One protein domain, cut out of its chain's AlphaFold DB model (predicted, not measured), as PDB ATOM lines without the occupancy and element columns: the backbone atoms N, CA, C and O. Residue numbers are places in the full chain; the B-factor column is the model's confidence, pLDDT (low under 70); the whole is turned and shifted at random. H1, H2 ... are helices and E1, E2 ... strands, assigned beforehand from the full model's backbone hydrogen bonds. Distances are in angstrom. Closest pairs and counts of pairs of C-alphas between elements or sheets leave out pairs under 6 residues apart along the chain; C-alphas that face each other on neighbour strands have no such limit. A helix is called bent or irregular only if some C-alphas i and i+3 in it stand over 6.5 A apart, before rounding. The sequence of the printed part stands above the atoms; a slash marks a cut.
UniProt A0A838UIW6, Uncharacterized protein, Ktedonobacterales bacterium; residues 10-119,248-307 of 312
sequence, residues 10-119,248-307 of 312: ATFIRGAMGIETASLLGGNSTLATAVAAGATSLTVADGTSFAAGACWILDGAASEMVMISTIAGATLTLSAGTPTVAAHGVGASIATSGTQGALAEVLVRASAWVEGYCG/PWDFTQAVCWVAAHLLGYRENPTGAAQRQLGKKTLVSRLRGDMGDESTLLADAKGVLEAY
ATOM      1  N   ALA A  10      24.769  23.625  12.304       82.50
ATOM      2  CA  ALA A  10      24.887  22.500  13.230       82.50
ATOM      3  C   ALA A  10      25.848  21.414  12.715       82.50
ATOM      4  O   ALA A  10      26.600  20.814  13.484       82.50
ATOM      5  N   THR A  11      25.839  21.154  11.410       85.81
ATOM      6  CA  THR A  11      26.754  20.226  10.740       85.81
ATOM      7  C   THR A  11      28.179  20.752  10.796       85.81
ATOM      8  O   THR A  11      29.074  20.005  11.185       85.81
ATOM      9  N   PHE A  12      28.381  22.045  10.531       86.88
ATOM     10  CA  PHE A  12      29.700  22.662  10.642       86.88
ATOM     11  C   PHE A  12      30.269  22.599  12.067       86.88
ATOM     12  O   PHE A  12      31.409  22.180  12.244       86.88
ATOM     13  N   ILE A  13      29.482  22.962  13.089       83.56
ATOM     14  CA  ILE A  13      29.935  22.979  14.496       83.56
ATOM     15  C   ILE A  13      30.312  21.576  14.990       83.56
ATOM     16  O   ILE A  13      31.220  21.427  15.806       83.56
ATOM     17  N   ARG A  14      29.628  20.534  14.500       80.81
ATOM     18  CA  ARG A  14      29.972  19.138  14.816       80.81
ATOM     19  C   ARG A  14      31.233  18.657  14.097       80.81
ATOM     20  O   ARG A  14      31.836  17.682  14.545       80.81
ATOM     21  N   GLY A  15      31.634  19.310  13.007       73.50
ATOM     22  CA  GLY A  15      32.905  19.049  12.348       73.50
ATOM     23  C   GLY A  15      34.064  19.408  13.277       73.50
ATOM     24  O   GLY A  15      34.104  20.502  13.839       73.50
ATOM     25  N   ALA A  16      35.029  18.504  13.451       60.91
ATOM     26  CA  ALA A  16      36.218  18.736  14.274       60.91
ATOM     27  C   ALA A  16      37.202  19.709  13.588       60.91
ATOM     28  O   ALA A  16      38.307  19.333  13.212       60.91
ATOM     29  N   MET A  17      36.784  20.964  13.395       71.25
ATOM     30  CA  MET A  17      37.521  21.968  12.616       71.25
ATOM     31  C   MET A  17      38.449  22.832  13.478       71.25
ATOM     32  O   MET A  17      39.310  23.519  12.940       71.25
ATOM     33  N   GLY A  18      38.282  22.816  14.807       64.44
ATOM     34  CA  GLY A  18      39.124  23.576  15.741       64.44
ATOM     35  C   GLY A  18      39.011  25.102  15.621       64.44
ATOM     36  O   GLY A  18      39.874  25.802  16.142       64.44
ATOM     37  N   ILE A  19      37.976  25.609  14.941       74.19
ATOM     38  CA  ILE A  19      37.718  27.042  14.747       74.19
ATOM     39  C   ILE A  19      36.738  27.536  15.809       74.19
ATOM     40  O   ILE A  19      35.752  26.871  16.122       74.19
ATOM     41  N   GLU A  20      37.004  28.721  16.350       76.94
ATOM     42  CA  GLU A  20      36.097  29.414  17.259       76.94
ATOM     43  C   GLU A  20      34.865  29.915  16.480       76.94
ATOM     44  O   GLU A  20      34.991  30.654  15.507       76.94
ATOM     45  N   THR A  21      33.661  29.472  16.860       75.81
ATOM     46  CA  THR A  21      32.421  29.777  16.119       75.81
ATOM     47  C   THR A  21      31.497  30.770  16.816       75.81
ATOM     48  O   THR A  21      30.561  31.252  16.183       75.81
ATOM     49  N   ALA A  22      31.714  31.080  18.096       74.69
ATOM     50  CA  ALA A  22      30.819  31.945  18.862       74.69
ATOM     51  C   ALA A  22      30.938  33.421  18.443       74.69
ATOM     52  O   ALA A  22      29.946  34.143  18.476       74.69
ATOM     53  N   SER A  23      32.102  33.876  17.969       76.69
ATOM     54  CA  SER A  23      32.252  35.219  17.384       76.69
ATOM     55  C   SER A  23      31.688  35.338  15.960       76.69
ATOM     56  O   SER A  23      31.402  36.446  15.493       76.69
ATOM     57  N   LEU A  24      31.503  34.201  15.279       79.00
ATOM     58  CA  LEU A  24      31.042  34.093  13.892       79.00
ATOM     59  C   LEU A  24      29.538  33.821  13.777       79.00
ATOM     60  O   LEU A  24      28.966  33.915  12.693       79.00
ATOM     61  N   LEU A  25      28.883  33.440  14.867       83.81
ATOM     62  CA  LEU A  25      27.473  33.081  14.882       83.81
ATOM     63  C   LEU A  25      26.758  33.909  15.948       83.81
ATOM     64  O   LEU A  25      27.043  33.784  17.135       83.81
ATOM     65  N   GLY A  26      25.820  34.743  15.515       79.38
ATOM     66  CA  GLY A  26      24.796  35.318  16.384       79.38
ATOM     67  C   GLY A  26      23.480  34.582  16.157       79.38
ATOM     68  O   GLY A  26      23.337  33.936  15.120       79.38
ATOM     69  N   GLY A  27      22.539  34.683  17.100       78.38
ATOM     70  CA  GLY A  27      21.144  34.276  16.906       78.38
ATOM     71  C   GLY A  27      20.953  32.972  16.142       78.38
ATOM     72  O   GLY A  27      20.723  33.030  14.939       78.38
ATOM     73  N   ASN A  28      21.069  31.810  16.792       85.88
ATOM     74  CA  ASN A  28      20.950  30.513  16.127       85.88
ATOM     75  C   ASN A  28      19.729  29.726  16.607       85.88
ATOM     76  O   ASN A  28      19.523  29.513  17.798       85.88
ATOM     77  N   SER A  29      18.916  29.264  15.665       91.00
ATOM     78  CA  SER A  29      17.750  28.440  15.968       91.00
ATOM     79  C   SER A  29      17.335  27.627  14.744       91.00
ATOM     80  O   SER A  29      18.055  27.552  13.747       91.00
ATOM     81  N   THR A  30      16.155  27.029  14.816       92.38
ATOM     82  CA  THR A  30      15.486  26.366  13.698       92.38
ATOM     83  C   THR A  30      14.090  26.939  13.518       92.38
ATOM     84  O   THR A  30      13.463  27.348  14.498       92.38
ATOM     85  N   LEU A  31      13.560  26.928  12.294       94.00
ATOM     86  CA  LEU A  31      12.158  27.283  12.056       94.00
ATOM     87  C   LEU A  31      11.228  26.327  12.820       94.00
ATOM     88  O   LEU A  31      11.309  25.111  12.659       94.00
ATOM     89  N   ALA A  32      10.341  26.875  13.651       94.88
ATOM     90  CA  ALA A  32       9.366  26.098  14.420       94.88
ATOM     91  C   ALA A  32       8.148  25.693  13.576       94.88
ATOM     92  O   ALA A  32       7.484  24.698  13.863       94.88
ATOM     93  N   THR A  33       7.855  26.459  12.526       93.69
ATOM     94  CA  THR A  33       6.742  26.228  11.602       93.69
ATOM     95  C   THR A  33       7.226  26.330  10.163       93.69
ATOM     96  O   THR A  33       8.181  27.052   9.884       93.69
ATOM     97  N   ALA A  34       6.546  25.647   9.240       94.00
ATOM     98  CA  ALA A  34       6.793  25.834   7.816       94.00
ATOM     99  C   ALA A  34       6.484  27.286   7.421       94.00
ATOM    100  O   ALA A  34       5.561  27.903   7.960       94.00
ATOM    101  N   VAL A  35       7.258  27.822   6.483       95.38
ATOM    102  CA  VAL A  35       7.161  29.212   6.032       95.38
ATOM    103  C   VAL A  35       6.864  29.212   4.540       95.38
ATOM    104  O   VAL A  35       7.538  28.537   3.766       95.38
ATOM    105  N   ALA A  36       5.838  29.948   4.122       94.62
ATOM    106  CA  ALA A  36       5.520  30.109   2.707       94.62
ATOM    107  C   ALA A  36       6.433  31.157   2.049       94.62
ATOM    108  O   ALA A  36       6.949  32.051   2.719       94.62
ATOM    109  N   ALA A  37       6.581  31.085   0.726       94.06
ATOM    110  CA  ALA A  37       7.194  32.167  -0.039       94.06
ATOM    111  C   ALA A  37       6.382  33.467   0.122       94.06
ATOM    112  O   ALA A  37       5.150  33.443   0.146       94.06
ATOM    113  N   GLY A  38       7.072  34.599   0.228       94.50
ATOM    114  CA  GLY A  38       6.478  35.913   0.469       94.50
ATOM    115  C   GLY A  38       6.176  36.209   1.940       94.50
ATOM    116  O   GLY A  38       5.554  37.232   2.235       94.50
ATOM    117  N   ALA A  39       6.587  35.347   2.875       95.25
ATOM    118  CA  ALA A  39       6.351  35.572   4.292       95.25
ATOM    119  C   ALA A  39       7.132  36.792   4.794       95.25
ATOM    120  O   ALA A  39       8.288  37.014   4.440       95.25
ATOM    121  N   THR A  40       6.495  37.571   5.667       95.75
ATOM    122  CA  THR A  40       7.084  38.742   6.337       95.75
ATOM    123  C   THR A  40       7.367  38.487   7.815       95.75
ATOM    124  O   THR A  40       7.761  39.397   8.540       95.75
ATOM    125  N   SER A  41       7.175  37.255   8.284       94.94
ATOM    126  CA  SER A  41       7.533  36.837   9.637       94.94
ATOM    127  C   SER A  41       7.969  35.378   9.650       94.94
ATOM    128  O   SER A  41       7.487  34.572   8.856       94.94
ATOM    129  N   LEU A  42       8.885  35.056  10.558       95.88
ATOM    130  CA  LEU A  42       9.395  33.712  10.799       95.88
ATOM    131  C   LEU A  42       9.129  33.354  12.257       95.88
ATOM    132  O   LEU A  42       9.404  34.160  13.144       95.88
ATOM    133  N   THR A  43       8.639  32.145  12.515       96.38
ATOM    134  CA  THR A  43       8.550  31.616  13.883       96.38
ATOM    135  C   THR A  43       9.694  30.635  14.090       96.38
ATOM    136  O   THR A  43       9.801  29.646  13.363       96.38
ATOM    137  N   VAL A  44      10.560  30.912  15.059       95.19
ATOM    138  CA  VAL A  44      11.735  30.097  15.395       95.19
ATOM    139  C   VAL A  44      11.515  29.330  16.694       95.19
ATOM    140  O   VAL A  44      10.649  29.680  17.487       95.19
ATOM    141  N   ALA A  45      12.278  28.264  16.921       93.81
ATOM    142  CA  ALA A  45      12.183  27.483  18.155       93.81
ATOM    143  C   ALA A  45      12.624  28.291  19.390       93.81
ATOM    144  O   ALA A  45      12.060  28.131  20.469       93.81
ATOM    145  N   ASP A  46      13.602  29.182  19.214       91.06
ATOM    146  CA  ASP A  46      14.091  30.110  20.233       91.06
ATOM    147  C   ASP A  46      14.544  31.421  19.573       91.06
ATOM    148  O   ASP A  46      15.383  31.409  18.674       91.06
ATOM    149  N   GLY A  47      13.966  32.546  20.003       86.50
ATOM    150  CA  GLY A  47      14.273  33.884  19.489       86.50
ATOM    151  C   GLY A  47      15.196  34.717  20.385       86.50
ATOM    152  O   GLY A  47      15.520  35.848  20.030       86.50
ATOM    153  N   THR A  48      15.627  34.198  21.541       84.12
ATOM    154  CA  THR A  48      16.311  34.983  22.592       84.12
ATOM    155  C   THR A  48      17.657  35.579  22.176       84.12
ATOM    156  O   THR A  48      18.071  36.596  22.731       84.12
ATOM    157  N   SER A  49      18.335  34.986  21.195       83.44
ATOM    158  CA  SER A  49      19.665  35.395  20.726       83.44
ATOM    159  C   SER A  49      19.649  36.195  19.415       83.44
ATOM    160  O   SER A  49      20.713  36.558  18.910       83.44
ATOM    161  N   PHE A  50      18.466  36.484  18.861       89.44
ATOM    162  CA  PHE A  50      18.318  37.238  17.615       89.44
ATOM    163  C   PHE A  50      18.329  38.753  17.837       89.44
ATOM    164  O   PHE A  50      17.820  39.271  18.830       89.44
ATOM    165  N   ALA A  51      18.858  39.475  16.850       89.00
ATOM    166  CA  ALA A  51      18.842  40.932  16.781       89.00
ATOM    167  C   ALA A  51      18.379  41.400  15.394       89.00
ATOM    168  O   ALA A  51      18.406  40.637  14.426       89.00
ATOM    169  N   ALA A  52      17.937  42.657  15.298       90.12
ATOM    170  CA  ALA A  52      17.594  43.259  14.014       90.12
ATOM    171  C   ALA A  52      18.831  43.295  13.101       90.12
ATOM    172  O   ALA A  52      19.924  43.652  13.543       90.12
ATOM    173  N   GLY A  53      18.659  42.935  11.830       89.81
ATOM    174  CA  GLY A  53      19.756  42.830  10.871       89.81
ATOM    175  C   GLY A  53      19.659  41.619   9.948       89.81
ATOM    176  O   GLY A  53      18.607  40.995   9.814       89.81
ATOM    177  N   ALA A  54      20.771  41.319   9.277       88.94
ATOM    178  CA  ALA A  54      20.849  40.225   8.319       88.94
ATOM    179  C   ALA A  54      20.751  38.861   9.010       88.94
ATOM    180  O   ALA A  54      21.441  38.584   9.996       88.94
ATOM    181  N   CYS A  55      19.917  38.004   8.440       90.69
ATOM    182  CA  CYS A  55      19.667  36.656   8.900       90.69
ATOM    183  C   CYS A  55      19.657  35.701   7.708       90.69
ATOM    184  O   CYS A  55      19.156  36.036   6.637       90.69
ATOM    185  N   TRP A  56      20.228  34.520   7.894       91.25
ATOM    186  CA  TRP A  56      20.362  33.496   6.870       91.25
ATOM    187  C   TRP A  56      19.493  32.299   7.227       91.25
ATOM    188  O   TRP A  56      19.609  31.768   8.333       91.25
ATOM    189  N   ILE A  57      18.664  31.871   6.279       90.75
ATOM    190  CA  ILE A  57      17.901  30.626   6.345       90.75
ATOM    191  C   ILE A  57      18.649  29.603   5.490       90.75
ATOM    192  O   ILE A  57      18.866  29.821   4.299       90.75
ATOM    193  N   LEU A  58      19.080  28.504   6.106       88.00
ATOM    194  CA  LEU A  58      19.873  27.455   5.473       88.00
ATOM    195  C   LEU A  58      18.979  26.234   5.238       88.00
ATOM    196  O   LEU A  58      18.744  25.439   6.148       88.00
ATOM    197  N   ASP A  59      18.472  26.120   4.010       84.44
ATOM    198  CA  ASP A  59      17.486  25.115   3.590       84.44
ATOM    199  C   ASP A  59      17.821  24.554   2.194       84.44
ATOM    200  O   ASP A  59      17.027  24.572   1.252       84.44
ATOM    201  N   GLY A  60      19.077  24.138   2.005       78.38
ATOM    202  CA  GLY A  60      19.549  23.565   0.743       78.38
ATOM    203  C   GLY A  60      19.385  24.529  -0.436       78.38
ATOM    204  O   GLY A  60      19.912  25.644  -0.405       78.38
ATOM    205  N   ALA A  61      18.631  24.096  -1.453       73.75
ATOM    206  CA  ALA A  61      18.328  24.870  -2.661       73.75
ATOM    207  C   ALA A  61      17.426  26.097  -2.422       73.75
ATOM    208  O   ALA A  61      17.295  26.947  -3.298       73.75
ATOM    209  N   ALA A  62      16.772  26.166  -1.263       82.56
ATOM    210  CA  ALA A  62      15.936  27.294  -0.875       82.56
ATOM    211  C   ALA A  62      16.698  28.316  -0.015       82.56
ATOM    212  O   ALA A  62      16.103  29.299   0.400       82.56
ATOM    213  N   SER A  63      17.993  28.109   0.268       85.19
ATOM    214  CA  SER A  63      18.736  28.961   1.209       85.19
ATOM    215  C   SER A  63      18.769  30.428   0.770       85.19
ATOM    216  O   SER A  63      19.163  30.750  -0.352       85.19
ATOM    217  N   GLU A  64      18.417  31.338   1.675       87.25
ATOM    218  CA  GLU A  64      18.330  32.768   1.378       87.25
ATOM    219  C   GLU A  64      18.699  33.659   2.573       87.25
ATOM    220  O   GLU A  64      18.801  33.207   3.715       87.25
ATOM    221  N   MET A  65      18.931  34.944   2.287       89.69
ATOM    222  CA  MET A  65      19.172  35.978   3.293       89.69
ATOM    223  C   MET A  65      17.952  36.887   3.396       89.69
ATOM    224  O   MET A  65      17.522  37.469   2.400       89.69
ATOM    225  N   VAL A  66      17.468  37.085   4.617       91.75
ATOM    226  CA  VAL A  66      16.383  38.008   4.961       91.75
ATOM    227  C   VAL A  66      16.871  39.050   5.967       91.75
ATOM    228  O   VAL A  66      17.887  38.861   6.637       91.75
ATOM    229  N   MET A  67      16.154  40.166   6.094       92.56
ATOM    230  CA  MET A  67      16.474  41.207   7.076       92.56
ATOM    231  C   MET A  67      15.432  41.224   8.189       92.56
ATOM    232  O   MET A  67      14.278  41.570   7.948       92.56
ATOM    233  N   ILE A  68      15.835  40.913   9.418       93.19
ATOM    234  CA  ILE A  68      14.986  41.021  10.608       93.19
ATOM    235  C   ILE A  68      14.847  42.499  10.980       93.19
ATOM    236  O   ILE A  68      15.843  43.203  11.137       93.19
ATOM    237  N   SER A  69      13.610  42.963  11.141       94.56
ATOM    238  CA  SER A  69      13.286  44.320  11.595       94.56
ATOM    239  C   SER A  69      13.043  44.380  13.101       94.56
ATOM    240  O   SER A  69      13.549  45.269  13.780       94.56
ATOM    241  N   THR A  70      12.274  43.429  13.634       93.88
ATOM    242  CA  THR A  70      11.888  43.366  15.047       93.88
ATOM    243  C   THR A  70      11.782  41.918  15.505       93.88
ATOM    244  O   THR A  70      11.520  41.021  14.703       93.88
ATOM    245  N   ILE A  71      11.984  41.697  16.804       93.56
ATOM    246  CA  ILE A  71      11.857  40.391  17.454       93.56
ATOM    247  C   ILE A  71      10.809  40.502  18.557       93.56
ATOM    248  O   ILE A  71      10.862  41.420  19.376       93.56
ATOM    249  N   ALA A  72       9.872  39.558  18.583       93.50
ATOM    250  CA  ALA A  72       8.866  39.427  19.626       93.50
ATOM    251  C   ALA A  72       8.798  37.966  20.086       93.50
ATOM    252  O   ALA A  72       8.127  37.132  19.478       93.50
ATOM    253  N   GLY A  73       9.522  37.645  21.162       91.19
ATOM    254  CA  GLY A  73       9.648  36.269  21.645       91.19
ATOM    255  C   GLY A  73      10.273  35.365  20.581       91.19
ATOM    256  O   GLY A  73      11.397  35.603  20.158       91.19
ATOM    257  N   ALA A  74       9.529  34.350  20.146       94.00
ATOM    258  CA  ALA A  74       9.928  33.396  19.109       94.00
ATOM    259  C   ALA A  74       9.620  33.862  17.671       94.00
ATOM    260  O   ALA A  74       9.898  33.140  16.716       94.00
ATOM    261  N   THR A  75       9.035  35.049  17.494       95.50
ATOM    262  CA  THR A  75       8.648  35.567  16.177       95.50
ATOM    263  C   THR A  75       9.623  36.645  15.714       95.50
ATOM    264  O   THR A  75       9.800  37.669  16.374       95.50
ATOM    265  N   LEU A  76      10.231  36.425  14.550       95.19
ATOM    266  CA  LEU A  76      11.105  37.366  13.857       95.19
ATOM    267  C   LEU A  76      10.301  38.054  12.753       95.19
ATOM    268  O   LEU A  76       9.874  37.405  11.799       95.19
ATOM    269  N   THR A  77      10.093  39.361  12.853       96.12
ATOM    270  CA  THR A  77       9.428  40.133  11.797       96.12
ATOM    271  C   THR A  77      10.462  40.556  10.766       96.12
ATOM    272  O   THR A  77      11.454  41.204  11.103       96.12
ATOM    273  N   LEU A  78      10.228  40.243   9.499       95.69
ATOM    274  CA  LEU A  78      11.104  40.614   8.396       95.69
ATOM    275  C   LEU A  78      10.830  42.045   7.933       95.69
ATOM    276  O   LEU A  78       9.744  42.597   8.101       95.69
ATOM    277  N   SER A  79      11.843  42.669   7.351       92.00
ATOM    278  CA  SER A  79      11.731  43.992   6.749       92.00
ATOM    279  C   SER A  79      10.872  43.898   5.489       92.00
ATOM    280  O   SER A  79      11.028  42.967   4.703       92.00
ATOM    281  N   ALA A  80       9.991  44.875   5.255       81.38
ATOM    282  CA  ALA A  80       9.023  44.834   4.150       81.38
ATOM    283  C   ALA A  80       9.662  44.701   2.750       81.38
ATOM    284  O   ALA A  80       9.020  44.212   1.827       81.38
ATOM    285  N   GLY A  81      10.925  45.116   2.592       82.19
ATOM    286  CA  GLY A  81      11.694  44.963   1.351       82.19
ATOM    287  C   GLY A  81      12.393  43.609   1.178       82.19
ATOM    288  O   GLY A  81      13.016  43.389   0.146       82.19
ATOM    289  N   THR A  82      12.323  42.719   2.170       86.38
ATOM    290  CA  THR A  82      12.974  41.400   2.156       86.38
ATOM    291  C   THR A  82      12.050  40.311   2.725       86.38
ATOM    292  O   THR A  82      12.398  39.696   3.740       86.38
ATOM    293  N   PRO A  83      10.851  40.096   2.149       92.56
ATOM    294  CA  PRO A  83      10.096  38.882   2.442       92.56
ATOM    295  C   PRO A  83      10.880  37.654   1.958       92.56
ATOM    296  O   PRO A  83      11.778  37.788   1.124       92.56
ATOM    297  N   THR A  84      10.530  36.466   2.450       93.62
ATOM    298  CA  THR A  84      11.113  35.222   1.921       93.62
ATOM    299  C   THR A  84      10.801  35.082   0.432       93.62
ATOM    300  O   THR A  84       9.696  35.391  -0.021       93.62
ATOM    301  N   VAL A  85      11.767  34.622  -0.352       91.94
ATOM    302  CA  VAL A  85      11.598  34.320  -1.776       91.94
ATOM    303  C   VAL A  85      11.155  32.871  -1.963       91.94
ATOM    304  O   VAL A  85      10.358  32.583  -2.858       91.94
ATOM    305  N   ALA A  86      11.635  31.965  -1.113       89.12
ATOM    306  CA  ALA A  86      11.321  30.548  -1.144       89.12
ATOM    307  C   ALA A  86      10.393  30.140   0.011       89.12
ATOM    308  O   ALA A  86      10.210  30.847   1.004       89.12
ATOM    309  N   ALA A  87       9.763  28.977  -0.148       91.25
ATOM    310  CA  ALA A  87       9.117  28.298   0.966       91.25
ATOM    311  C   ALA A  87      10.166  27.481   1.732       91.25
ATOM    312  O   ALA A  87      11.044  26.884   1.109       91.25
ATOM    313  N   HIS A  88      10.031  27.422   3.055       92.44
ATOM    314  CA  HIS A  88      10.954  26.718   3.940       92.44
ATOM    315  C   HIS A  88      10.252  25.704   4.832       92.44
ATOM    316  O   HIS A  88       9.133  25.923   5.313       92.44
ATOM    317  N   GLY A  89      10.945  24.595   5.081       89.56
ATOM    318  CA  GLY A  89      10.478  23.536   5.967       89.56
ATOM    319  C   GLY A  89      10.619  23.869   7.456       89.56
ATOM    320  O   GLY A  89      11.439  24.689   7.869       89.56
ATOM    321  N   VAL A  90       9.842  23.169   8.288       92.62
ATOM    322  CA  VAL A  90      10.093  23.105   9.739       92.62
ATOM    323  C   VAL A  90      11.485  22.516   9.971       92.62
ATOM    324  O   VAL A  90      11.865  21.550   9.314       92.62
ATOM    325  N   GLY A  91      12.230  23.064  10.928       89.06
ATOM    326  CA  GLY A  91      13.560  22.576  11.283       89.06
ATOM    327  C   GLY A  91      14.702  23.180  10.462       89.06
ATOM    328  O   GLY A  91      15.855  22.931  10.802       89.06
ATOM    329  N   ALA A  92      14.417  23.996   9.438       89.69
ATOM    330  CA  ALA A  92      15.463  24.689   8.687       89.69
ATOM    331  C   ALA A  92      16.306  25.566   9.624       89.69
ATOM    332  O   ALA A  92      15.762  26.298  10.461       89.69
ATOM    333  N   SER A  93      17.631  25.478   9.493       90.12
ATOM    334  CA  SER A  93      18.568  26.218  10.339       90.12
ATOM    335  C   SER A  93      18.507  27.707  10.021       90.12
ATOM    336  O   SER A  93      18.532  28.104   8.857       90.12
ATOM    337  N   ILE A  94      18.481  28.536  11.059       90.38
ATOM    338  CA  ILE A  94      18.465  29.989  10.936       90.38
ATOM    339  C   ILE A  94      19.552  30.607  11.818       90.38
ATOM    340  O   ILE A  94      19.772  30.169  12.948       90.38
ATOM    341  N   ALA A  95      20.265  31.594  11.278       90.06
ATOM    342  CA  ALA A  95      21.426  32.197  11.925       90.06
ATOM    343  C   ALA A  95      21.553  33.694  11.609       90.06
ATOM    344  O   ALA A  95      21.275  34.111  10.482       90.06
ATOM    345  N   THR A  96      22.042  34.506  12.547       87.75
ATOM    346  CA  THR A  96      22.482  35.885  12.268       87.75
ATOM    347  C   THR A  96      24.003  36.004  12.289       87.75
ATOM    348  O   THR A  96      24.734  35.113  12.728       87.75
ATOM    349  N   SER A  97      24.510  37.133  11.798       81.00
ATOM    350  CA  SER A  97      25.929  37.462  11.930       81.00
ATOM    351  C   SER A  97      26.328  37.590  13.399       81.00
ATOM    352  O   SER A  97      25.629  38.241  14.176       81.00
ATOM    353  N   GLY A  98      27.462  36.990  13.764       74.81
ATOM    354  CA  GLY A  98      28.152  37.292  15.014       74.81
ATOM    355  C   GLY A  98      28.915  38.618  14.927       74.81
ATOM    356  O   GLY A  98      28.900  39.310  13.902       74.81
ATOM    357  N   THR A  99      29.619  38.975  16.000       73.31
ATOM    358  CA  THR A  99      30.382  40.235  16.096       73.31
ATOM    359  C   THR A  99      31.535  40.333  15.093       73.31
ATOM    360  O   THR A  99      31.933  41.442  14.745       73.31
ATOM    361  N   GLN A 100      32.046  39.204  14.589       69.56
ATOM    362  CA  GLN A 100      33.119  39.134  13.585       69.56
ATOM    363  C   GLN A 100      32.628  38.674  12.193       69.56
ATOM    364  O   GLN A 100      33.423  38.328  11.315       69.56
ATOM    365  N   GLY A 101      31.309  38.686  11.963       71.88
ATOM    366  CA  GLY A 101      30.651  38.286  10.712       71.88
ATOM    367  C   GLY A 101      29.817  37.012  10.857       71.88
ATOM    368  O   GLY A 101      29.685  36.492  11.956       71.88
ATOM    369  N   ALA A 102      29.230  36.516   9.759       78.06
ATOM    370  CA  ALA A 102      28.359  35.333   9.770       78.06
ATOM    371  C   ALA A 102      29.063  34.057   9.284       78.06
ATOM    372  O   ALA A 102      29.510  33.992   8.138       78.06
ATOM    373  N   LEU A 103      29.054  33.002  10.103       86.31
ATOM    374  CA  LEU A 103      29.390  31.634   9.699       86.31
ATOM    375  C   LEU A 103      28.466  31.158   8.570       86.31
ATOM    376  O   LEU A 103      28.936  30.565   7.605       86.31
ATOM    377  N   ALA A 104      27.171  31.472   8.654       84.88
ATOM    378  CA  ALA A 104      26.195  31.115   7.628       84.88
ATOM    379  C   ALA A 104      26.563  31.683   6.246       84.88
ATOM    380  O   ALA A 104      26.540  30.959   5.256       84.88
ATOM    381  N   GLU A 105      27.009  32.941   6.180       84.56
ATOM    382  CA  GLU A 105      27.497  33.539   4.931       84.56
ATOM    383  C   GLU A 105      28.729  32.793   4.390       84.56
ATOM    384  O   GLU A 105      28.856  32.570   3.185       84.56
ATOM    385  N   VAL A 106      29.647  32.380   5.269       87.38
ATOM    386  CA  VAL A 106      30.837  31.627   4.855       87.38
ATOM    387  C   VAL A 106      30.467  30.243   4.328       87.38
ATOM    388  O   VAL A 106      31.004  29.836   3.302       87.38
ATOM    389  N   LEU A 107      29.535  29.538   4.973       89.00
ATOM    390  CA  LEU A 107      29.047  28.235   4.511       89.00
ATOM    391  C   LEU A 107      28.369  28.335   3.144       89.00
ATOM    392  O   LEU A 107      28.557  27.478   2.280       89.00
ATOM    393  N   VAL A 108      27.631  29.417   2.920       86.75
ATOM    394  CA  VAL A 108      27.019  29.747   1.634       86.75
ATOM    395  C   VAL A 108      28.088  29.998   0.559       86.75
ATOM    396  O   VAL A 108      28.038  29.407  -0.519       86.75
ATOM    397  N   ARG A 109      29.117  30.803   0.855       86.06
ATOM    398  CA  ARG A 109      30.246  31.041  -0.068       86.06
ATOM    399  C   ARG A 109      31.045  29.768  -0.358       86.06
ATOM    400  O   ARG A 109      31.431  29.536  -1.500       86.06
ATOM    401  N   ALA A 110      31.285  28.945   0.660       88.81
ATOM    402  CA  ALA A 110      31.954  27.656   0.519       88.81
ATOM    403  C   ALA A 110      31.141  26.706  -0.365       88.81
ATOM    404  O   ALA A 110      31.696  26.060  -1.248       88.81
ATOM    405  N   SER A 111      29.819  26.684  -0.188       87.00
ATOM    406  CA  SER A 111      28.918  25.901  -1.032       87.00
ATOM    407  C   SER A 111      28.977  26.367  -2.485       87.00
ATOM    408  O   SER A 111      29.205  25.543  -3.363       87.00
ATOM    409  N   ALA A 112      28.915  27.678  -2.742       83.56
ATOM    410  CA  ALA A 112      29.078  28.234  -4.088       83.56
ATOM    411  C   ALA A 112      30.424  27.855  -4.736       83.56
ATOM    412  O   ALA A 112      30.481  27.553  -5.929       83.56
ATOM    413  N   TRP A 113      31.510  27.830  -3.957       87.69
ATOM    414  CA  TRP A 113      32.810  27.362  -4.441       87.69
ATOM    415  C   TRP A 113      32.767  25.881  -4.836       87.69
ATOM    416  O   TRP A 113      33.274  25.523  -5.897       87.69
ATOM    417  N   VAL A 114      32.126  25.034  -4.023       88.88
ATOM    418  CA  VAL A 114      31.936  23.606  -4.325       88.88
ATOM    419  C   VAL A 114      31.123  23.414  -5.607       88.88
ATOM    420  O   VAL A 114      31.500  22.577  -6.431       88.88
ATOM    421  N   GLU A 115      30.077  24.219  -5.837       84.44
ATOM    422  CA  GLU A 115      29.332  24.202  -7.109       84.44
ATOM    423  C   GLU A 115      30.237  24.538  -8.290       84.44
ATOM    424  O   GLU A 115      30.294  23.790  -9.269       84.44
ATOM    425  N   GLY A 116      30.990  25.635  -8.172       83.69
ATOM    426  CA  GLY A 116      31.913  26.084  -9.207       83.69
ATOM    427  C   GLY A 116      33.005  25.058  -9.509       83.69
ATOM    428  O   GLY A 116      33.345  24.848 -10.671       83.69
ATOM    429  N   TYR A 117      33.524  24.379  -8.483       87.50
ATOM    430  CA  TYR A 117      34.527  23.331  -8.650       87.50
ATOM    431  C   TYR A 117      33.959  22.093  -9.357       87.50
ATOM    432  O   TYR A 117      34.592  21.560 -10.273       87.50
ATOM    433  N   CYS A 118      32.762  21.645  -8.963       87.69
ATOM    434  CA  CYS A 118      32.128  20.484  -9.585       87.69
ATOM    435  C   CYS A 118      31.711  20.772 -11.032       87.69
ATOM    436  O   CYS A 118      31.733  19.860 -11.861       87.69
ATOM    437  N   GLY A 119      31.363  22.023 -11.360       82.75
ATOM    438  CA  GLY A 119      31.074  22.447 -12.733       82.75
ATOM    439  C   GLY A 119      29.912  21.676 -13.362       82.75
ATOM    440  O   GLY A 119      29.911  21.389 -14.559       82.75
ATOM    441  N   PRO A 248      25.388  13.746  -0.067       88.69
ATOM    442  CA  PRO A 248      26.471  12.856   0.326       88.69
ATOM    443  C   PRO A 248      27.389  13.520   1.351       88.69
ATOM    444  O   PRO A 248      27.647  14.727   1.279       88.69
ATOM    445  N   TRP A 249      27.931  12.714   2.265       88.75
ATOM    446  CA  TRP A 249      28.851  13.194   3.297       88.75
ATOM    447  C   TRP A 249      30.022  13.986   2.700       88.75
ATOM    448  O   TRP A 249      30.354  15.053   3.211       88.75
ATOM    449  N   ASP A 250      30.563  13.533   1.567       91.25
ATOM    450  CA  ASP A 250      31.667  14.184   0.852       91.25
ATOM    451  C   ASP A 250      31.405  15.669   0.568       91.25
ATOM    452  O   ASP A 250      32.291  16.495   0.770       91.25
ATOM    453  N   PHE A 251      30.182  16.037   0.167       89.69
ATOM    454  CA  PHE A 251      29.814  17.435  -0.085       89.69
ATOM    455  C   PHE A 251      29.755  18.244   1.201       89.69
ATOM    456  O   PHE A 251      30.304  19.343   1.270       89.69
ATOM    457  N   THR A 252      29.108  17.698   2.232       89.19
ATOM    458  CA  THR A 252      28.999  18.376   3.530       89.19
ATOM    459  C   THR A 252      30.377  18.595   4.157       89.19
ATOM    460  O   THR A 252      30.676  19.687   4.644       89.19
ATOM    461  N   GLN A 253      31.259  17.599   4.051       91.00
ATOM    462  CA  GLN A 253      32.623  17.649   4.554       91.00
ATOM    463  C   GLN A 253      33.494  18.608   3.735       91.00
ATOM    464  O   GLN A 253      34.214  19.419   4.318       91.00
ATOM    465  N   ALA A 254      33.391  18.580   2.402       91.94
ATOM    466  CA  ALA A 254      34.099  19.516   1.536       91.94
ATOM    467  C   ALA A 254      33.699  20.967   1.822       91.94
ATOM    468  O   ALA A 254      34.570  21.828   1.925       91.94
ATOM    469  N   VAL A 255      32.407  21.244   2.035       91.44
ATOM    470  CA  VAL A 255      31.955  22.578   2.456       91.44
ATOM    471  C   VAL A 255      32.545  22.968   3.803       91.44
ATOM    472  O   VAL A 255      32.994  24.104   3.940       91.44
ATOM    473  N   CYS A 256      32.614  22.052   4.772       91.06
ATOM    474  CA  CYS A 256      33.262  22.340   6.049       91.06
ATOM    475  C   CYS A 256      34.742  22.701   5.859       91.06
ATOM    476  O   CYS A 256      35.187  23.721   6.384       91.06
ATOM    477  N   TRP A 257      35.503  21.929   5.076       89.94
ATOM    478  CA  TRP A 257      36.918  22.214   4.798       89.94
ATOM    479  C   TRP A 257      37.126  23.544   4.070       89.94
ATOM    480  O   TRP A 257      37.980  24.333   4.475       89.94
ATOM    481  N   VAL A 258      36.318  23.836   3.049       89.88
ATOM    482  CA  VAL A 258      36.377  25.109   2.316       89.88
ATOM    483  C   VAL A 258      35.986  26.273   3.227       89.88
ATOM    484  O   VAL A 258      36.664  27.297   3.235       89.88
ATOM    485  N   ALA A 259      34.940  26.131   4.042       89.50
ATOM    486  CA  ALA A 259      34.535  27.159   4.997       89.50
ATOM    487  C   ALA A 259      35.627  27.420   6.043       89.50
ATOM    488  O   ALA A 259      35.951  28.575   6.312       89.50
ATOM    489  N   ALA A 260      36.255  26.370   6.576       86.06
ATOM    490  CA  ALA A 260      37.383  26.498   7.492       86.06
ATOM    491  C   ALA A 260      38.585  27.191   6.838       86.06
ATOM    492  O   ALA A 260      39.206  28.058   7.450       86.06
ATOM    493  N   HIS A 261      38.871  26.880   5.576       84.50
ATOM    494  CA  HIS A 261      39.890  27.573   4.795       84.50
ATOM    495  C   HIS A 261      39.572  29.071   4.622       84.50
ATOM    496  O   HIS A 261      40.431  29.920   4.869       84.50
ATOM    497  N   LEU A 262      38.327  29.412   4.271       83.69
ATOM    498  CA  LEU A 262      37.867  30.800   4.140       83.69
ATOM    499  C   LEU A 262      37.930  31.569   5.469       83.69
ATOM    500  O   LEU A 262      38.282  32.749   5.477       83.69
ATOM    501  N   LEU A 263      37.619  30.916   6.591       80.81
ATOM    502  CA  LEU A 263      37.749  31.497   7.931       80.81
ATOM    503  C   LEU A 263      39.213  31.660   8.346       80.81
ATOM    504  O   LEU A 263      39.568  32.700   8.894       80.81
ATOM    505  N   GLY A 264      40.081  30.709   8.002       70.50
ATOM    506  CA  GLY A 264      41.524  30.818   8.228       70.50
ATOM    507  C   GLY A 264      42.151  32.037   7.540       70.50
ATOM    508  O   GLY A 264      43.079  32.639   8.077       70.50
ATOM    509  N   TYR A 265      41.607  32.479   6.399       63.66
ATOM    510  CA  TYR A 265      42.004  33.750   5.783       63.66
ATOM    511  C   TYR A 265      41.535  34.994   6.550       63.66
ATOM    512  O   TYR A 265      42.141  36.048   6.391       63.66
ATOM    513  N   ARG A 266      40.481  34.922   7.376       58.12
ATOM    514  CA  ARG A 266      40.069  36.057   8.227       58.12
ATOM    515  C   ARG A 266      41.043  36.274   9.380       58.12
ATOM    516  O   ARG A 266      41.373  37.414   9.685       58.12
ATOM    517  N   GLU A 267      41.546  35.193   9.971       53.19
ATOM    518  CA  GLU A 267      42.604  35.258  10.989       53.19
ATOM    519  C   GLU A 267      43.983  35.599  10.392       53.19
ATOM    520  O   GLU A 267      44.907  35.981  11.113       53.19
ATOM    521  N   ASN A 268      44.130  35.469   9.069       47.38
ATOM    522  CA  ASN A 268      45.376  35.693   8.348       47.38
ATOM    523  C   ASN A 268      45.098  36.239   6.930       47.38
ATOM    524  O   ASN A 268      45.080  35.458   5.968       47.38
ATOM    525  N   PRO A 269      44.838  37.555   6.779       42.38
ATOM    526  CA  PRO A 269      44.434  38.133   5.504       42.38
ATOM    527  C   PRO A 269      45.513  37.887   4.443       42.38
ATOM    528  O   PRO A 269      46.621  38.413   4.501       42.38
ATOM    529  N   THR A 270      45.137  37.026   3.493       36.97
ATOM    530  CA  THR A 270      45.851  36.592   2.283       36.97
ATOM    531  C   THR A 270      47.221  35.922   2.489       36.97
ATOM    532  O   THR A 270      48.264  36.562   2.437       36.97
ATOM    533  N   GLY A 271      47.240  34.588   2.604       44.84
ATOM    534  CA  GLY A 271      48.272  33.765   1.944       44.84
ATOM    535  C   GLY A 271      49.728  33.915   2.405       44.84
ATOM    536  O   GLY A 271      50.644  33.703   1.612       44.84
ATOM    537  N   ALA A 272      49.993  34.259   3.663       42.66
ATOM    538  CA  ALA A 272      51.370  34.407   4.108       42.66
ATOM    539  C   ALA A 272      52.030  33.036   4.361       42.66
ATOM    540  O   ALA A 272      51.877  32.444   5.428       42.66
ATOM    541  N   ALA A 273      52.868  32.577   3.425       47.94
ATOM    542  CA  ALA A 273      53.848  31.507   3.663       47.94
ATOM    543  C   ALA A 273      54.844  31.855   4.792       47.94
ATOM    544  O   ALA A 273      55.666  31.029   5.172       47.94
ATOM    545  N   GLN A 274      54.807  33.091   5.295       46.09
ATOM    546  CA  GLN A 274      55.745  33.688   6.225       46.09
ATOM    547  C   GLN A 274      54.997  34.537   7.262       46.09
ATOM    548  O   GLN A 274      54.392  35.545   6.912       46.09
ATOM    549  N   ARG A 275      55.074  34.184   8.547       52.53
ATOM    550  CA  ARG A 275      54.527  34.992   9.650       52.53
ATOM    551  C   ARG A 275      55.653  35.776  10.320       52.53
ATOM    552  O   ARG A 275      56.589  35.162  10.831       52.53
ATOM    553  N   GLN A 276      55.596  37.109  10.324       44.78
ATOM    554  CA  GLN A 276      56.572  37.936  11.045       44.78
ATOM    555  C   GLN A 276      56.191  38.058  12.529       44.78
ATOM    556  O   GLN A 276      55.134  38.575  12.876       44.78
ATOM    557  N   LEU A 277      57.079  37.589  13.406       51.34
ATOM    558  CA  LEU A 277      57.022  37.721  14.863       51.34
ATOM    559  C   LEU A 277      58.176  38.633  15.303       51.34
ATOM    560  O   LEU A 277      59.242  38.174  15.725       51.34
ATOM    561  N   GLY A 278      58.003  39.944  15.130       55.09
ATOM    562  CA  GLY A 278      59.060  40.922  15.401       55.09
ATOM    563  C   GLY A 278      60.250  40.756  14.446       55.09
ATOM    564  O   GLY A 278      60.113  40.971  13.249       55.09
ATOM    565  N   LYS A 279      61.430  40.366  14.952       43.47
ATOM    566  CA  LYS A 279      62.658  40.182  14.138       43.47
ATOM    567  C   LYS A 279      62.760  38.824  13.426       43.47
ATOM    568  O   LYS A 279      63.765  38.568  12.767       43.47
ATOM    569  N   LYS A 280      61.792  37.921  13.606       31.70
ATOM    570  CA  LYS A 280      61.832  36.556  13.056       31.70
ATOM    571  C   LYS A 280      60.657  36.309  12.123       31.70
ATOM    572  O   LYS A 280      59.563  36.806  12.366       31.70
ATOM    573  N   THR A 281      60.886  35.477  11.114       45.88
ATOM    574  CA  THR A 281      59.875  35.071  10.137       45.88
ATOM    575  C   THR A 281      59.696  33.556  10.184       45.88
ATOM    576  O   THR A 281      60.681  32.821  10.128       45.88
ATOM    577  N   LEU A 282      58.456  33.087  10.316       48.12
ATOM    578  CA  LEU A 282      58.102  31.675  10.477       48.12
ATOM    579  C   LEU A 282      57.443  31.155   9.195       48.12
ATOM    580  O   LEU A 282      56.428  31.700   8.771       48.12
ATOM    581  N   VAL A 283      58.031  30.122   8.586       53.56
ATOM    582  CA  VAL A 283      57.579  29.516   7.322       53.56
ATOM    583  C   VAL A 283      57.228  28.057   7.581       53.56
ATOM    584  O   VAL A 283      58.127  27.256   7.832       53.56
ATOM    585  N   SER A 284      55.949  27.688   7.534       51.47
ATOM    586  CA  SER A 284      55.527  26.284   7.621       51.47
ATOM    587  C   SER A 284      55.212  25.751   6.224       51.47
ATOM    588  O   SER A 284      54.281  26.228   5.581       51.47
ATOM    589  N   ARG A 285      55.982  24.764   5.753       52.50
ATOM    590  CA  ARG A 285      55.699  23.995   4.529       52.50
ATOM    591  C   ARG A 285      55.699  22.506   4.863       52.50
ATOM    592  O   ARG A 285      56.621  22.038   5.532       52.50
ATOM    593  N   LEU A 286      54.705  21.766   4.374       48.25
ATOM    594  CA  LEU A 286      54.793  20.308   4.280       48.25
ATOM    595  C   LEU A 286      55.811  19.971   3.184       48.25
ATOM    596  O   LEU A 286      55.807  20.552   2.100       48.25
ATOM    597  N   ARG A 287      56.766  19.094   3.496       39.69
ATOM    598  CA  ARG A 287      57.892  18.784   2.611       39.69
ATOM    599  C   ARG A 287      57.380  18.069   1.353       39.69
ATOM    600  O   ARG A 287      57.017  16.905   1.443       39.69
ATOM    601  N   GLY A 288      57.413  18.741   0.201       47.16
ATOM    602  CA  GLY A 288      57.143  18.131  -1.109       47.16
ATOM    603  C   GLY A 288      55.908  18.640  -1.853       47.16
ATOM    604  O   GLY A 288      55.734  18.252  -3.002       47.16
ATOM    605  N   ASP A 289      55.096  19.518  -1.257       47.00
ATOM    606  CA  ASP A 289      53.973  20.147  -1.961       47.00
ATOM    607  C   ASP A 289      54.414  21.468  -2.619       47.00
ATOM    608  O   ASP A 289      55.010  22.332  -1.968       47.00
ATOM    609  N   MET A 290      54.193  21.578  -3.929       47.00
ATOM    610  CA  MET A 290      54.543  22.739  -4.764       47.00
ATOM    611  C   MET A 290      53.293  23.520  -5.203       47.00
ATOM    612  O   MET A 290      53.425  24.488  -5.950       47.00
ATOM    613  N   GLY A 291      52.092  23.105  -4.783       52.84
ATOM    614  CA  GLY A 291      50.872  23.875  -5.002       52.84
ATOM    615  C   GLY A 291      50.759  25.017  -3.993       52.84
ATOM    616  O   GLY A 291      50.945  24.808  -2.798       52.84
ATOM    617  N   ASP A 292      50.391  26.218  -4.442       60.72
ATOM    618  CA  ASP A 292      50.049  27.359  -3.570       60.72
ATOM    619  C   ASP A 292      48.704  27.157  -2.820       60.72
ATOM    620  O   ASP A 292      48.026  28.111  -2.437       60.72
ATOM    621  N   GLU A 293      48.274  25.909  -2.636       68.44
ATOM    622  CA  GLU A 293      46.947  25.526  -2.167       68.44
ATOM    623  C   GLU A 293      46.991  24.989  -0.727       68.44
ATOM    624  O   GLU A 293      47.937  24.320  -0.319       68.44
ATOM    625  N   SER A 294      45.968  25.295   0.079       74.25
ATOM    626  CA  SER A 294      45.884  24.749   1.441       74.25
ATOM    627  C   SER A 294      45.530  23.261   1.425       74.25
ATOM    628  O   SER A 294      44.749  22.824   0.580       74.25
ATOM    629  N   THR A 295      46.012  22.499   2.410       80.00
ATOM    630  CA  THR A 295      45.687  21.067   2.551       80.00
ATOM    631  C   THR A 295      44.181  20.818   2.620       80.00
ATOM    632  O   THR A 295      43.687  19.900   1.985       80.00
ATOM    633  N   LEU A 296      43.431  21.693   3.302       82.94
ATOM    634  CA  LEU A 296      41.968  21.618   3.386       82.94
ATOM    635  C   LEU A 296      41.300  21.730   2.012       82.94
ATOM    636  O   LEU A 296      40.313  21.050   1.739       82.94
ATOM    637  N   LEU A 297      41.830  22.597   1.147       84.38
ATOM    638  CA  LEU A 297      41.298  22.771  -0.199       84.38
ATOM    639  C   LEU A 297      41.688  21.592  -1.101       84.38
ATOM    640  O   LEU A 297      40.853  21.117  -1.865       84.38
ATOM    641  N   ALA A 298      42.903  21.058  -0.946       84.00
ATOM    642  CA  ALA A 298      43.333  19.839  -1.627       84.00
ATOM    643  C   ALA A 298      42.469  18.622  -1.238       84.00
ATOM    644  O   ALA A 298      42.005  17.900  -2.122       84.00
ATOM    645  N   ASP A 299      42.175  18.441   0.053       87.19
ATOM    646  CA  ASP A 299      41.297  17.377   0.554       87.19
ATOM    647  C   ASP A 299      39.865  17.538   0.019       87.19
ATOM    648  O   ASP A 299      39.266  16.574  -0.469       87.19
ATOM    649  N   ALA A 300      39.338  18.770   0.014       90.06
ATOM    650  CA  ALA A 300      38.035  19.080  -0.574       90.06
ATOM    651  C   ALA A 300      37.981  18.733  -2.067       90.06
ATOM    652  O   ALA A 300      37.035  18.092  -2.517       90.06
ATOM    653  N   LYS A 301      39.007  19.091  -2.844       91.75
ATOM    654  CA  LYS A 301      39.103  18.704  -4.259       91.75
ATOM    655  C   LYS A 301      39.170  17.190  -4.433       91.75
ATOM    656  O   LYS A 301      38.496  16.655  -5.308       91.75
ATOM    657  N   GLY A 302      39.942  16.505  -3.590       92.19
ATOM    658  CA  GLY A 302      40.096  15.052  -3.625       92.19
ATOM    659  C   GLY A 302      38.764  14.313  -3.506       92.19
ATOM    660  O   GLY A 302      38.467  13.458  -4.340       92.19
ATOM    661  N   VAL A 303      37.931  14.679  -2.525       93.06
ATOM    662  CA  VAL A 303      36.607  14.051  -2.348       93.06
ATOM    663  C   VAL A 303      35.600  14.490  -3.415       93.06
ATOM    664  O   VAL A 303      34.732  13.713  -3.807       93.06
ATOM    665  N   LEU A 304      35.731  15.713  -3.943       91.94
ATOM    666  CA  LEU A 304      34.824  16.253  -4.957       91.94
ATOM    667  C   LEU A 304      35.142  15.811  -6.393       91.94
ATOM    668  O   LEU A 304      34.311  15.978  -7.285       91.94
ATOM    669  N   GLU A 305      36.312  15.228  -6.653       90.94
ATOM    670  CA  GLU A 305      36.739  14.845  -8.005       90.94
ATOM    671  C   GLU A 305      35.776  13.827  -8.649       90.94
ATOM    672  O   GLU A 305      35.482  13.894  -9.847       90.94
ATOM    673  N   ALA A 306      35.183  12.944  -7.837       87.62
ATOM    674  CA  ALA A 306      34.138  12.007  -8.250       87.62
ATOM    675  C   ALA A 306      32.791  12.675  -8.576       87.62
ATOM    676  O   ALA A 306      31.889  11.998  -9.071       87.62
ATOM    677  N   TYR A 307      32.661  13.985  -8.381       87.62
ATOM    678  CA  TYR A 307      31.482  14.788  -8.716       87.62
ATOM    679  C   TYR A 307      31.775  15.891  -9.732       87.62
ATOM    680  O   TYR A 307      30.879  16.626 -10.148       87.62
TER     681      TYR A 307
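This is residues 10 to 119 and 248 to 307 of the 312 residues of an uncharacterized protein of Ktedonobacterales bacterium (UniProt A0A838UIW6). A six-stranded sheet curled like part of a barrel, E1 to E6, makes one end; next to it is a cluster of three helices, H2, H3 and H4, each touching the other two, and H2 meets the sheet with its residues 103 to 108. Far out at the other end, on an arm of loops, is the small hairpin E7 and E8; short H1 is near H3. The printed part has 170 residues, with four named helices and eight named strands in the order H1 E1 E2 E3 E4 E5 E6 H2 H3 E7 E8 H4, of mixed class. The large sheet runs E1 E6 E3 E4 E5 E2, all antiparallel. The whole is only just compact, close to loose, with a radius of gyration of the C-alphas of 18.5 A and spans of 54 by 42 by 27 A.

Find C-alpha 10 at (24.887, 22.500, 13.230), where H1 begins, residues 10 to 14. Then come E1, 25 to 30; E2, 41 to 43; E3, 53 to 58, 16.3 A long; E4, 64 to 72, 21.6 A, which bends by 73 degrees at residue 69; E5, 75 to 78; and E6, 93 to 97. H2, 103 to 118, runs 22.4 A from (29.390, 31.634, 9.699). Past the cut come H3, 249 to 267, 27.1 A; E7, 275 to 277; E8, 280 to 282; and H4, 295 to 307, 19.2 A, ending at (31.482, 14.788, -8.716). H4 is irregular, but only just: C-alphas 303 and 306 are 6.7 A apart.

In the strongly twisted sheet, look for N 26 and O 96 at 3.0 A between E1 and E6, N 56 and O 95 at 2.8 A between E6 and E3, N 55 and O 66 at 2.8 A in the hairpin E3 and E4, N 72 and O 75 at 2.9 A in the hairpin E4 and E5, and N 42 and O 76 at 2.8 A between E5 and E2. E3 E4 E5 form a meander, each strand the antiparallel neighbour of the one before; E2 E3 E4 E5 and E3 E4 E5 E6 are Greek keys, the first strand of each also the antiparallel neighbour of its fourth. H2 is on the sheet but only grazes it, with residues 103 to 108. H2 and H3 touch, closest at the C-alphas of Ala 110 and Ala 259, 5.2 A, at a steep tilt of 59 degrees, opposite ways. H3 and H4 touch, closest at the C-alphas of Ala 254 and Ala 300, 4.5 A, at a shallow tilt of 29 degrees, opposite ways. Every O i to N i+4 pair is within hydrogen-bond range in H1 and H2, 14 of 15 in H3 and 7 of 9 in H4. In the hairpin E7 and E8, N 275 and O 282 are 2.8 A apart.

The C-alphas farthest apart, of Ala 36 and Lys 279, are 59.1 A apart. Residues 120 to 247 are not printed; C-alphas 119 and 248 are 16.8 A apart across the cut. The links E5 to E6 and E8 to H4 are long. Mean pLDDT of the printed part is 80.5; residues 16, 18, 100 and 265 to 293 are under 70.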